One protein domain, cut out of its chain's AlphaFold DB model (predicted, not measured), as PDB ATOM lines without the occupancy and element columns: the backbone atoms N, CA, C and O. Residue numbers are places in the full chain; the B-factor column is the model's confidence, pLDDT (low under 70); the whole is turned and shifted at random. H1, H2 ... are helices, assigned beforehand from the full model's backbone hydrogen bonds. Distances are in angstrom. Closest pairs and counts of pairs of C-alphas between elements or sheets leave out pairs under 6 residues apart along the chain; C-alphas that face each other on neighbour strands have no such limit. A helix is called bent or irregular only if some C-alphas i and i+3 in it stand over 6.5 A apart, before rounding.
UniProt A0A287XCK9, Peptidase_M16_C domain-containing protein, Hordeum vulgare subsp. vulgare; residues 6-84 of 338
ATOM      1  N   GLU A   6     -12.643 -25.872  12.524       90.31
ATOM      2  CA  GLU A   6     -12.936 -27.140  13.195       90.31
ATOM      3  C   GLU A   6     -13.566 -26.889  14.567       90.31
ATOM      4  O   GLU A   6     -14.657 -27.378  14.839       90.31
ATOM      5  N   TYR A   7     -12.974 -26.005  15.378       90.50
ATOM      6  CA  TYR A   7     -13.539 -25.653  16.685       90.50
ATOM      7  C   TYR A   7     -14.954 -25.062  16.582       90.50
ATOM      8  O   TYR A   7     -15.825 -25.349  17.402       90.50
ATOM      9  N   ARG A   8     -15.216 -24.239  15.558       91.69
ATOM     10  CA  ARG A   8     -16.552 -23.662  15.331       91.69
ATOM     11  C   ARG A   8     -17.567 -24.735  14.945       91.69
ATOM     12  O   ARG A   8     -18.691 -24.681  15.441       91.69
ATOM     13  N   VAL A   9     -17.174 -25.689  14.099       92.75
ATOM     14  CA  VAL A   9     -17.999 -26.852  13.745       92.75
ATOM     15  C   VAL A   9     -18.311 -27.674  14.996       92.75
ATOM     16  O   VAL A   9     -19.483 -27.932  15.260       92.75
ATOM     17  N   ASP A  10     -17.313 -27.981  15.823       91.06
ATOM     18  CA  ASP A  10     -17.499 -28.739  17.067       91.06
ATOM     19  C   ASP A  10     -18.464 -28.043  18.031       91.06
ATOM     20  O   ASP A  10     -19.360 -28.675  18.596       91.06
ATOM     21  N   CYS A  11     -18.351 -26.720  18.190       91.81
ATOM     22  CA  CYS A  11     -19.297 -25.950  18.997       91.81
ATOM     23  C   CYS A  11     -20.732 -26.053  18.466       91.81
ATOM     24  O   CYS A  11     -21.654 -26.201  19.269       91.81
ATOM     25  N   GLN A  12     -20.935 -25.994  17.146       92.88
ATOM     26  CA  GLN A  12     -22.260 -26.141  16.532       92.88
ATOM     27  C   GLN A  12     -22.819 -27.557  16.723       92.88
ATOM     28  O   GLN A  12     -23.994 -27.712  17.065       92.88
ATOM     29  N   LEU A  13     -21.979 -28.586  16.572       92.81
ATOM     30  CA  LEU A  13     -22.364 -29.978  16.811       92.81
ATOM     31  C   LEU A  13     -22.778 -30.194  18.268       92.81
ATOM     32  O   LEU A  13     -23.863 -30.713  18.516       92.81
ATOM     33  N   LEU A  14     -21.984 -29.722  19.234       91.81
ATOM     34  CA  LEU A  14     -22.303 -29.819  20.663       91.81
ATOM     35  C   LEU A  14     -23.547 -28.999  21.041       91.81
ATOM     36  O   LEU A  14     -24.362 -29.441  21.852       91.81
ATOM     37  N   GLN A  15     -23.731 -27.820  20.440       92.44
ATOM     38  CA  GLN A  15     -24.942 -27.012  20.604       92.44
ATOM     39  C   GLN A  15     -26.190 -27.756  20.142       92.44
ATOM     40  O   GLN A  15     -27.205 -27.740  20.840       92.44
ATOM     41  N   HIS A  16     -26.115 -28.416  18.986       92.00
ATOM     42  CA  HIS A  16     -27.217 -29.204  18.458       92.00
ATOM     43  C   HIS A  16     -27.470 -30.456  19.305       92.00
ATOM     44  O   HIS A  16     -28.605 -30.673  19.749       92.00
ATOM     45  N   LEU A  17     -26.410 -31.223  19.584       90.88
ATOM     46  CA  LEU A  17     -26.448 -32.443  20.387       90.88
ATOM     47  C   LEU A  17     -27.071 -32.181  21.755       90.88
ATOM     48  O   LEU A  17     -27.841 -33.007  22.219       90.88
ATOM     49  N   HIS A  18     -26.786 -31.043  22.391       91.31
ATOM     50  CA  HIS A  18     -27.296 -30.688  23.721       91.31
ATOM     51  C   HIS A  18     -28.363 -29.588  23.713       91.31
ATOM     52  O   HIS A  18     -28.532 -28.880  24.712       91.31
ATOM     53  N   SER A  19     -29.069 -29.405  22.594       90.88
ATOM     54  CA  SER A  19     -30.072 -28.343  22.425       90.88
ATOM     55  C   SER A  19     -31.207 -28.383  23.457       90.88
ATOM     56  O   SER A  19     -31.907 -27.393  23.660       90.88
ATOM     57  N   GLU A  20     -31.403 -29.517  24.126       88.12
ATOM     58  CA  GLU A  20     -32.393 -29.709  25.177       88.12
ATOM     59  C   GLU A  20     -31.951 -29.248  26.570       88.12
ATOM     60  O   GLU A  20     -32.799 -29.122  27.450       88.12
ATOM     61  N   ASN A  21     -30.658 -28.996  26.794       89.50
ATOM     62  CA  ASN A  21     -30.134 -28.721  28.128       89.50
ATOM     63  C   ASN A  21     -29.032 -27.647  28.130       89.50
ATOM     64  O   ASN A  21     -28.693 -27.038  27.117       89.50
ATOM     65  N   LYS A  22     -28.480 -27.369  29.317       88.69
ATOM     66  CA  LYS A  22     -27.520 -26.273  29.522       88.69
ATOM     67  C   LYS A  22     -26.146 -26.518  28.888       88.69
ATOM     68  O   LYS A  22     -25.424 -25.537  28.717       88.69
ATOM     69  N   LEU A  23     -25.777 -27.757  28.549       89.12
ATOM     70  CA  LEU A  23     -24.466 -28.068  27.965       89.12
ATOM     71  C   LEU A  23     -24.269 -27.373  26.612       89.12
ATOM     72  O   LEU A  23     -23.165 -26.912  26.343       89.12
ATOM     73  N   SER A  24     -25.342 -27.158  25.839       90.44
ATOM     74  CA  SER A  24     -25.297 -26.403  24.573       90.44
ATOM     75  C   SER A  24     -24.738 -24.982  24.715       90.44
ATOM     76  O   SER A  24     -24.210 -24.418  23.765       90.44
ATOM     77  N   ASN A  25     -24.841 -24.382  25.904       88.62
ATOM     78  CA  ASN A  25     -24.509 -22.977  26.143       88.62
ATOM     79  C   ASN A  25     -23.534 -22.782  27.318       88.62
ATOM     80  O   ASN A  25     -23.449 -21.688  27.886       88.62
ATOM     81  N   ARG A  26     -22.863 -23.844  27.778       88.19
ATOM     82  CA  ARG A  26     -21.975 -23.821  28.956       88.19
ATOM     83  C   ARG A  26     -20.617 -24.441  28.647       88.19
ATOM     84  O   ARG A  26     -20.130 -25.285  29.395       88.19
ATOM     85  N   PHE A  27     -20.004 -23.986  27.558       88.94
ATOM     86  CA  PHE A  27     -18.632 -24.355  27.221       88.94
ATOM     87  C   PHE A  27     -17.660 -23.944  28.342       88.94
ATOM     88  O   PHE A  27     -17.784 -22.825  28.852       88.94
ATOM     89  N   PRO A  28     -16.682 -24.798  28.711       88.50
ATOM     90  CA  PRO A  28     -15.759 -24.524  29.819       88.50
ATOM     91  C   PRO A  28     -14.968 -23.221  29.684       88.50
ATOM     92  O   PRO A  28     -14.676 -22.583  30.690       88.50
ATOM     93  N   ILE A  29     -14.663 -22.803  28.449       87.06
ATOM     94  CA  ILE A  29     -13.932 -21.561  28.166       87.06
ATOM     95  C   ILE A  29     -14.685 -20.302  28.628       87.06
ATOM     96  O   ILE A  29     -14.066 -19.272  28.876       87.06
ATOM     97  N   GLY A  30     -16.009 -20.382  28.792       87.81
ATOM     98  CA  GLY A  30     -16.838 -19.263  29.230       87.81
ATOM     99  C   GLY A  30     -17.012 -18.172  28.171       87.81
ATOM    100  O   GLY A  30     -16.845 -18.396  26.976       87.81
ATOM    101  N   LEU A  31     -17.413 -16.983  28.628       88.62
ATOM    102  CA  LEU A  31     -17.594 -15.795  27.794       88.62
ATOM    103  C   LEU A  31     -16.562 -14.744  28.196       88.62
ATOM    104  O   LEU A  31     -16.489 -14.385  29.374       88.62
ATOM    105  N   GLU A  32     -15.824 -14.209  27.228       90.62
ATOM    106  CA  GLU A  32     -14.791 -13.192  27.465       90.62
ATOM    107  C   GLU A  32     -15.344 -11.984  28.234       90.62
ATOM    108  O   GLU A  32     -14.799 -11.593  29.265       90.62
ATOM    109  N   GLU A  33     -16.507 -11.468  27.828       92.62
ATOM    110  CA  GLU A  33     -17.172 -10.357  28.516       92.62
ATOM    111  C   GLU A  33     -17.490 -10.641  29.989       92.62
ATOM    112  O   GLU A  33     -17.591  -9.708  30.788       92.62
ATOM    113  N   GLN A  34     -17.708 -11.909  30.357       89.00
ATOM    114  CA  GLN A  34     -17.917 -12.295  31.749       89.00
ATOM    115  C   GLN A  34     -16.590 -12.369  32.490       89.00
ATOM    116  O   GLN A  34     -16.511 -11.819  33.585       89.00
ATOM    117  N   ILE A  35     -15.574 -12.995  31.890       89.25
ATOM    118  CA  ILE A  35     -14.228 -13.143  32.465       89.25
ATOM    119  C   ILE A  35     -13.639 -11.771  32.808       89.25
ATOM    120  O   ILE A  35     -13.169 -11.568  33.923       89.25
ATOM    121  N   LEU A  36     -13.775 -10.792  31.908       92.06
ATOM    122  CA  LEU A  36     -13.321  -9.411  32.124       92.06
ATOM    123  C   LEU A  36     -14.048  -8.689  33.278       92.06
ATOM    124  O   LEU A  36     -13.559  -7.682  33.780       92.06
ATOM    125  N   LYS A  37     -15.216  -9.186  33.707       93.56
ATOM    126  CA  LYS A  37     -16.053  -8.626  34.789       93.56
ATOM    127  C   LYS A  37     -15.998  -9.459  36.076       93.56
ATOM    128  O   LYS A  37     -16.822  -9.255  36.986       93.56
ATOM    129  N   TRP A  38     -15.128 -10.466  36.140       90.19
ATOM    130  CA  TRP A  38     -14.976 -11.274  37.342       90.19
ATOM    131  C   TRP A  38     -14.290 -10.464  38.434       90.19
ATOM    132  O   TRP A  38     -13.250  -9.852  38.239       90.19
ATOM    133  N   ASP A  39     -14.921 -10.483  39.597       93.25
ATOM    134  CA  ASP A  39     -14.416  -9.871  40.813       93.25
ATOM    135  C   ASP A  39     -13.867 -10.992  41.718       93.25
ATOM    136  O   ASP A  39     -14.476 -12.075  41.750       93.25
ATOM    137  N   PRO A  40     -12.748 -10.783  42.440       95.25
ATOM    138  CA  PRO A  40     -12.177 -11.792  43.328       95.25
ATOM    139  C   PRO A  40     -13.182 -12.449  44.285       95.25
ATOM    140  O   PRO A  40     -13.093 -13.657  44.516       95.25
ATOM    141  N   ASP A  41     -14.194 -11.727  44.782       94.56
ATOM    142  CA  ASP A  41     -15.197 -12.310  45.682       94.56
ATOM    143  C   ASP A  41     -16.164 -13.249  44.958       94.56
ATOM    144  O   ASP A  41     -16.726 -14.162  45.568       94.56
ATOM    145  N   LYS A  42     -16.391 -13.071  43.650       90.94
ATOM    146  CA  LYS A  42     -17.156 -14.042  42.847       90.94
ATOM    147  C   LYS A  42     -16.382 -15.348  42.694       90.94
ATOM    148  O   LYS A  42     -16.972 -16.414  42.859       90.94
ATOM    149  N   ILE A  43     -15.079 -15.263  42.422       92.06
ATOM    150  CA  ILE A  43     -14.208 -16.437  42.274       92.06
ATOM    151  C   ILE A  43     -14.108 -17.179  43.608       92.06
ATOM    152  O   ILE A  43     -14.309 -18.392  43.648       92.06
ATOM    153  N   ARG A  44     -13.906 -16.456  44.718       94.62
ATOM    154  CA  ARG A  44     -13.851 -17.053  46.060       94.62
ATOM    155  C   ARG A  44     -15.154 -17.757  46.426       94.62
ATOM    156  O   ARG A  44     -15.119 -18.914  46.823       94.62
ATOM    157  N   ARG A  45     -16.306 -17.122  46.187       93.12
ATOM    158  CA  ARG A  45     -17.622 -17.749  46.416       93.12
ATOM    159  C   ARG A  45     -17.859 -18.976  45.541       93.12
ATOM    160  O   ARG A  45     -18.519 -19.912  45.982       93.12
ATOM    161  N   PHE A  46     -17.360 -18.981  44.304       90.94
ATOM    162  CA  PHE A  46     -17.409 -20.167  43.451       90.94
ATOM    163  C   PHE A  46     -16.541 -21.288  44.032       90.94
ATOM    164  O   PHE A  46     -17.028 -22.404  44.201       90.94
ATOM    165  N   HIS A  47     -15.299 -20.982  44.408       92.38
ATOM    166  CA  HIS A  47     -14.391 -21.938  45.031       92.38
ATOM    167  C   HIS A  47     -14.991 -22.525  46.319       92.38
ATOM    168  O   HIS A  47     -15.177 -23.730  46.415       92.38
ATOM    169  N   GLU A  48     -15.420 -21.686  47.260       91.31
ATOM    170  CA  GLU A  48     -16.052 -22.105  48.520       91.31
ATOM    171  C   GLU A  48     -17.327 -22.925  48.318       91.31
ATOM    172  O   GLU A  48     -17.675 -23.744  49.169       91.31
ATOM    173  N   ARG A  49     -18.054 -22.701  47.217       88.75
ATOM    174  CA  ARG A  49     -19.260 -23.460  46.892       88.75
ATOM    175  C   ARG A  49     -18.945 -24.859  46.379       88.75
ATOM    176  O   ARG A  49     -19.729 -25.751  46.673       88.75
ATOM    177  N   TRP A  50     -17.877 -25.051  45.605       89.19
ATOM    178  CA  TRP A  50     -17.652 -26.299  44.856       89.19
ATOM    179  C   TRP A  50     -16.428 -27.104  45.309       89.19
ATOM    180  O   TRP A  50     -16.444 -28.325  45.189       89.19
ATOM    181  N   TYR A  51     -15.398 -26.453  45.851       89.50
ATOM    182  CA  TYR A  51     -14.111 -27.056  46.204       89.50
ATOM    183  C   TYR A  51     -14.043 -27.312  47.708       89.50
ATOM    184  O   TYR A  51     -13.513 -26.515  48.479       89.50
ATOM    185  N   TYR A  52     -14.613 -28.435  48.134       87.19
ATOM    186  CA  TYR A  52     -14.501 -28.928  49.504       87.19
ATOM    187  C   TYR A  52     -14.452 -30.462  49.510       87.19
ATOM    188  O   TYR A  52     -15.018 -31.069  48.598       87.19
ATOM    189  N   PRO A  53     -13.823 -31.106  50.516       86.50
ATOM    190  CA  PRO A  53     -13.504 -32.538  50.464       86.50
ATOM    191  C   PRO A  53     -14.699 -33.450  50.174       86.50
ATOM    192  O   PRO A  53     -14.607 -34.335  49.337       86.50
ATOM    193  N   ALA A  54     -15.854 -33.191  50.792       86.56
ATOM    194  CA  ALA A  54     -17.050 -34.001  50.568       86.56
ATOM    195  C   ALA A  54     -17.650 -33.872  49.149       86.56
ATOM    196  O   ALA A  54     -18.494 -34.682  48.779       86.56
ATOM    197  N   ASN A  55     -17.237 -32.881  48.351       87.12
ATOM    198  CA  ASN A  55     -17.640 -32.707  46.951       87.12
ATOM    199  C   ASN A  55     -16.524 -33.056  45.950       87.12
ATOM    200  O   ASN A  55     -16.647 -32.747  44.766       87.12
ATOM    201  N   ALA A  56     -15.444 -33.681  46.413       87.44
ATOM    202  CA  ALA A  56     -14.348 -34.154  45.583       87.44
ATOM    203  C   ALA A  56     -14.259 -35.685  45.633       87.44
ATOM    204  O   ALA A  56     -14.601 -36.304  46.640       87.44
ATOM    205  N   THR A  57     -13.761 -36.279  44.551       88.25
ATOM    206  CA  THR A  57     -13.281 -37.663  44.530       88.25
ATOM    207  C   THR A  57     -11.780 -37.612  44.271       88.25
ATOM    208  O   THR A  57     -11.346 -36.925  43.347       88.25
ATOM    209  N   LEU A  58     -10.989 -38.294  45.100       90.31
ATOM    210  CA  LEU A  58      -9.545 -38.415  44.921       90.31
ATOM    211  C   LEU A  58      -9.240 -39.775  44.291       90.31
ATOM    212  O   LEU A  58      -9.509 -40.802  44.909       90.31
ATOM    213  N   TYR A  59      -8.663 -39.764  43.093       91.50
ATOM    214  CA  TYR A  59      -8.105 -40.952  42.451       91.50
ATOM    215  C   TYR A  59      -6.588 -40.924  42.613       91.50
ATOM    216  O   TYR A  59      -5.961 -39.875  42.457       91.50
ATOM    217  N   LEU A  60      -6.008 -42.074  42.931       89.69
ATOM    218  CA  LEU A  60      -4.575 -42.229  43.127       89.69
ATOM    219  C   LEU A  60      -4.103 -43.416  42.284       89.69
ATOM    220  O   LEU A  60      -4.486 -44.550  42.555       89.69
ATOM    221  N   VAL A  61      -3.312 -43.134  41.247       87.81
ATOM    222  CA  VAL A  61      -2.815 -44.128  40.285       87.81
ATOM    223  C   VAL A  61      -1.309 -43.951  40.132       87.81
ATOM    224  O   VAL A  61      -0.837 -42.867  39.789       87.81
ATOM    225  N   GLY A  62      -0.556 -45.012  40.399       88.00
ATOM    226  CA  GLY A  62       0.900 -45.024  40.329       88.00
ATOM    227  C   GLY A  62       1.489 -46.218  41.072       88.00
ATOM    228  O   GLY A  62       0.761 -47.039  41.626       88.00
ATOM    229  N   GLU A  63       2.815 -46.288  41.092       88.62
ATOM    230  CA  GLU A  63       3.567 -47.280  41.860       88.62
ATOM    231  C   GLU A  63       3.557 -46.886  43.346       88.62
ATOM    232  O   GLU A  63       4.147 -45.877  43.739       88.62
ATOM    233  N   ILE A  64       2.796 -47.622  44.163       90.31
ATOM    234  CA  ILE A  64       2.582 -47.316  45.583       90.31
ATOM    235  C   ILE A  64       2.751 -48.593  46.398       90.31
ATOM    236  O   ILE A  64       1.843 -49.417  46.483       90.31
ATOM    237  N   ASP A  65       3.907 -48.719  47.042       91.19
ATOM    238  CA  ASP A  65       4.284 -49.946  47.753       91.19
ATOM    239  C   ASP A  65       3.553 -50.134  49.095       91.19
ATOM    240  O   ASP A  65       3.264 -51.256  49.506       91.19
ATOM    241  N   ASP A  66       3.238 -49.041  49.801       93.75
ATOM    242  CA  ASP A  66       2.626 -49.068  51.140       93.75
ATOM    243  C   ASP A  66       1.249 -48.394  51.120       93.75
ATOM    244  O   ASP A  66       1.073 -47.246  51.540       93.75
ATOM    245  N   ILE A  67       0.251 -49.130  50.616       93.94
ATOM    246  CA  ILE A  67      -1.151 -48.684  50.569       93.94
ATOM    247  C   ILE A  67      -1.663 -48.249  51.956       93.94
ATOM    248  O   ILE A  67      -2.223 -47.155  52.054       93.94
ATOM    249  N   PRO A  68      -1.453 -49.008  53.057       95.00
ATOM    250  CA  PRO A  68      -1.882 -48.568  54.383       95.00
ATOM    251  C   PRO A  68      -1.274 -47.231  54.810       95.00
ATOM    252  O   PRO A  68      -1.950 -46.426  55.451       95.00
ATOM    253  N   ARG A  69      -0.000 -46.976  54.495       94.12
ATOM    254  CA  ARG A  69       0.635 -45.686  54.776       94.12
ATOM    255  C   ARG A  69       0.077 -44.571  53.909       94.12
ATOM    256  O   ARG A  69      -0.225 -43.522  54.467       94.12
ATOM    257  N   ALA A  70      -0.090 -44.797  52.608       93.38
ATOM    258  CA  ALA A  70      -0.681 -43.810  51.707       93.38
ATOM    259  C   ALA A  70      -2.070 -43.378  52.204       93.38
ATOM    260  O   ALA A  70      -2.343 -42.186  52.311       93.38
ATOM    261  N   VAL A  71      -2.908 -44.338  52.615       93.06
ATOM    262  CA  VAL A  71      -4.222 -44.060  53.216       93.06
ATOM    263  C   VAL A  71      -4.088 -43.220  54.488       93.06
ATOM    264  O   VAL A  71      -4.728 -42.176  54.575       93.06
ATOM    265  N   ARG A  72      -3.215 -43.598  55.434       93.19
ATOM    266  CA  ARG A  72      -3.000 -42.818  56.671       93.19
ATOM    267  C   ARG A  72      -2.535 -41.387  56.399       93.19
ATOM    268  O   ARG A  72      -2.951 -40.463  57.092       93.19
ATOM    269  N   GLU A  73      -1.647 -41.192  55.426       90.50
ATOM    270  CA  GLU A  73      -1.146 -39.864  55.057       90.50
ATOM    271  C   GLU A  73      -2.249 -39.006  54.418       90.50
ATOM    272  O   GLU A  73      -2.392 -37.833  54.765       90.50
ATOM    273  N   ILE A  74      -3.081 -39.596  53.553       91.12
ATOM    274  CA  ILE A  74      -4.264 -38.938  52.980       91.12
ATOM    275  C   ILE A  74      -5.241 -38.548  54.092       91.12
ATOM    276  O   ILE A  74      -5.657 -37.391  54.170       91.12
ATOM    277  N   GLU A  75      -5.579 -39.481  54.981       89.88
ATOM    278  CA  GLU A  75      -6.463 -39.231  56.122       89.88
ATOM    279  C   GLU A  75      -5.942 -38.076  56.979       89.88
ATOM    280  O   GLU A  75      -6.688 -37.134  57.235       89.88
ATOM    281  N   ALA A  76      -4.649 -38.063  57.318       89.00
ATOM    282  CA  ALA A  76      -4.043 -36.979  58.085       89.00
ATOM    283  C   ALA A  76      -4.212 -35.605  57.402       89.00
ATOM    284  O   ALA A  76      -4.570 -34.625  58.058       89.00
ATOM    285  N   VAL A  77      -4.012 -35.510  56.083       87.12
ATOM    286  CA  VAL A  77      -4.185 -34.252  55.327       87.12
ATOM    287  C   VAL A  77      -5.643 -33.775  55.354       87.12
ATOM    288  O   VAL A  77      -5.923 -32.590  55.585       87.12
ATOM    289  N   PHE A  78      -6.598 -34.681  55.139       83.19
ATOM    290  CA  PHE A  78      -8.012 -34.315  55.045       83.19
ATOM    291  C   PHE A  78      -8.698 -34.143  56.410       83.19
ATOM    292  O   PHE A  78      -9.594 -33.303  56.523       83.19
ATOM    293  N   GLU A  79      -8.254 -34.820  57.471       75.44
ATOM    294  CA  GLU A  79      -8.744 -34.611  58.843       75.44
ATOM    295  C   GLU A  79      -8.463 -33.189  59.350       75.44
ATOM    296  O   GLU A  79      -9.337 -32.542  59.944       75.44
ATOM    297  N   HIS A  80      -7.272 -32.658  59.053       62.75
ATOM    298  CA  HIS A  80      -6.921 -31.272  59.372       62.75
ATOM    299  C   HIS A  80      -7.770 -30.262  58.588       62.75
ATOM    300  O   HIS A  80      -8.155 -29.225  59.128       62.75
ATOM    301  N   THR A  81      -8.137 -30.591  57.348       57.53
ATOM    302  CA  THR A  81      -8.944 -29.726  56.472       57.53
ATOM    303  C   THR A  81     -10.420 -29.670  56.899       57.53
ATOM    304  O   THR A  81     -11.071 -28.638  56.753       57.53
ATOM    305  N   LEU A  82     -10.958 -30.743  57.492       52.00
ATOM    306  CA  LEU A  82     -12.337 -30.790  58.011       52.00
ATOM    307  C   LEU A  82     -12.519 -30.053  59.351       52.00
ATOM    308  O   LEU A  82     -13.650 -29.754  59.737       52.00
ATOM    309  N   SER A  83     -11.420 -29.761  60.049       42.81
ATOM    310  CA  SER A  83     -11.417 -29.097  61.361       42.81
ATOM    311  C   SER A  83     -11.168 -27.582  61.282       42.81
ATOM    312  O   SER A  83     -11.304 -26.886  62.284       42.81
ATOM    313  N   GLY A  84     -10.811 -27.057  60.105       40.16
ATOM    314  CA  GLY A  84     -10.466 -25.651  59.893       40.16
ATOM    315  C   GLY A  84     -11.630 -24.827  59.355       40.16
ATOM    316  O   GLY A  84     -11.685 -24.540  58.164       40.16
TER     317      GLY A  84
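This is residues 6 to 84 of the 338 residues of the protein "Peptidase_M16_C domain-containing protein" of Hordeum vulgare subsp. vulgare (UniProt A0A287XCK9). The printed part is an open, thin chain of helices with no shared core, laid out as a wide U: H1 and H2 meet in a corner at one end, H3 and H4 follow singly round the bend, and a long link of residues 51 to 66 leads away to H5, which folds back at the other end. The space between the two ends is empty, and H3, H4 and H5 touch no helix. There are 79 residues printed, with five named helices, H1, H2, H3, H4 and H5 in that order, and no named strand; the class is all helix. The whole is extended, with a radius of gyration of the C-alphas of 19.5 A, and spans 49 by 33 by 22 A.

H1, residues 6 to 17, begins with C-alpha 6 at (-12.936, -27.140, 13.195) and measures 16.2 A from first to last C-alpha. H2, residues 22 to 25, measures 5.6 A, and H3, residues 32 to 35, measures 5.0 A. H4, residues 40 to 50, measures 15.6 A and begins with C-alpha 40 at (-12.177, -11.792, 43.328). H5, residues 67 to 82, is the longest helix at 22.4 A and ends with C-alpha 82 at (-12.337, -30.790, 58.011). No helix is bent.

H1 and H2 touch only at the corner by their link, H1 with residues 14 to 17 alone. Their closest C-alphas are those of Gln 15 and Ser 24, 4.0 A apart, and their centres are 11.1 A apart. H2 and H3 are apart, and so are H3 and H4, and H4 and H5. H1 and H5 are also apart; their centres lie farthest from the mean of the C-alphas, at 22.7 A and 21.2 A, while that of H4 is nearest at 12.2 A. In H1, H4 and H5 every O i to N i+4 pair is within hydrogen-bond range. H2 and H3, with 4 residues each, are too short for such a pair, and in each the 1 pair of O i and N i+3 is within range.

The two C-alphas farthest apart are those of Glu 33 and Asp 66, at 49.0 A, and the C-alphas of Glu 6 and Gly 84 are 46.8 A apart. The printed part has no cut. The links H1 to H2 and H3 to H4 are tight, H2 to H3 is short, and H4 to H5, with 16 residues, is long. Residues 17 to 22, 28 to 51 and 61 to 69 stand free. The mean pLDDT of the printed part is 87.8, and residues 80 to 84, of which 80 to 82 belong to H5, are under 70.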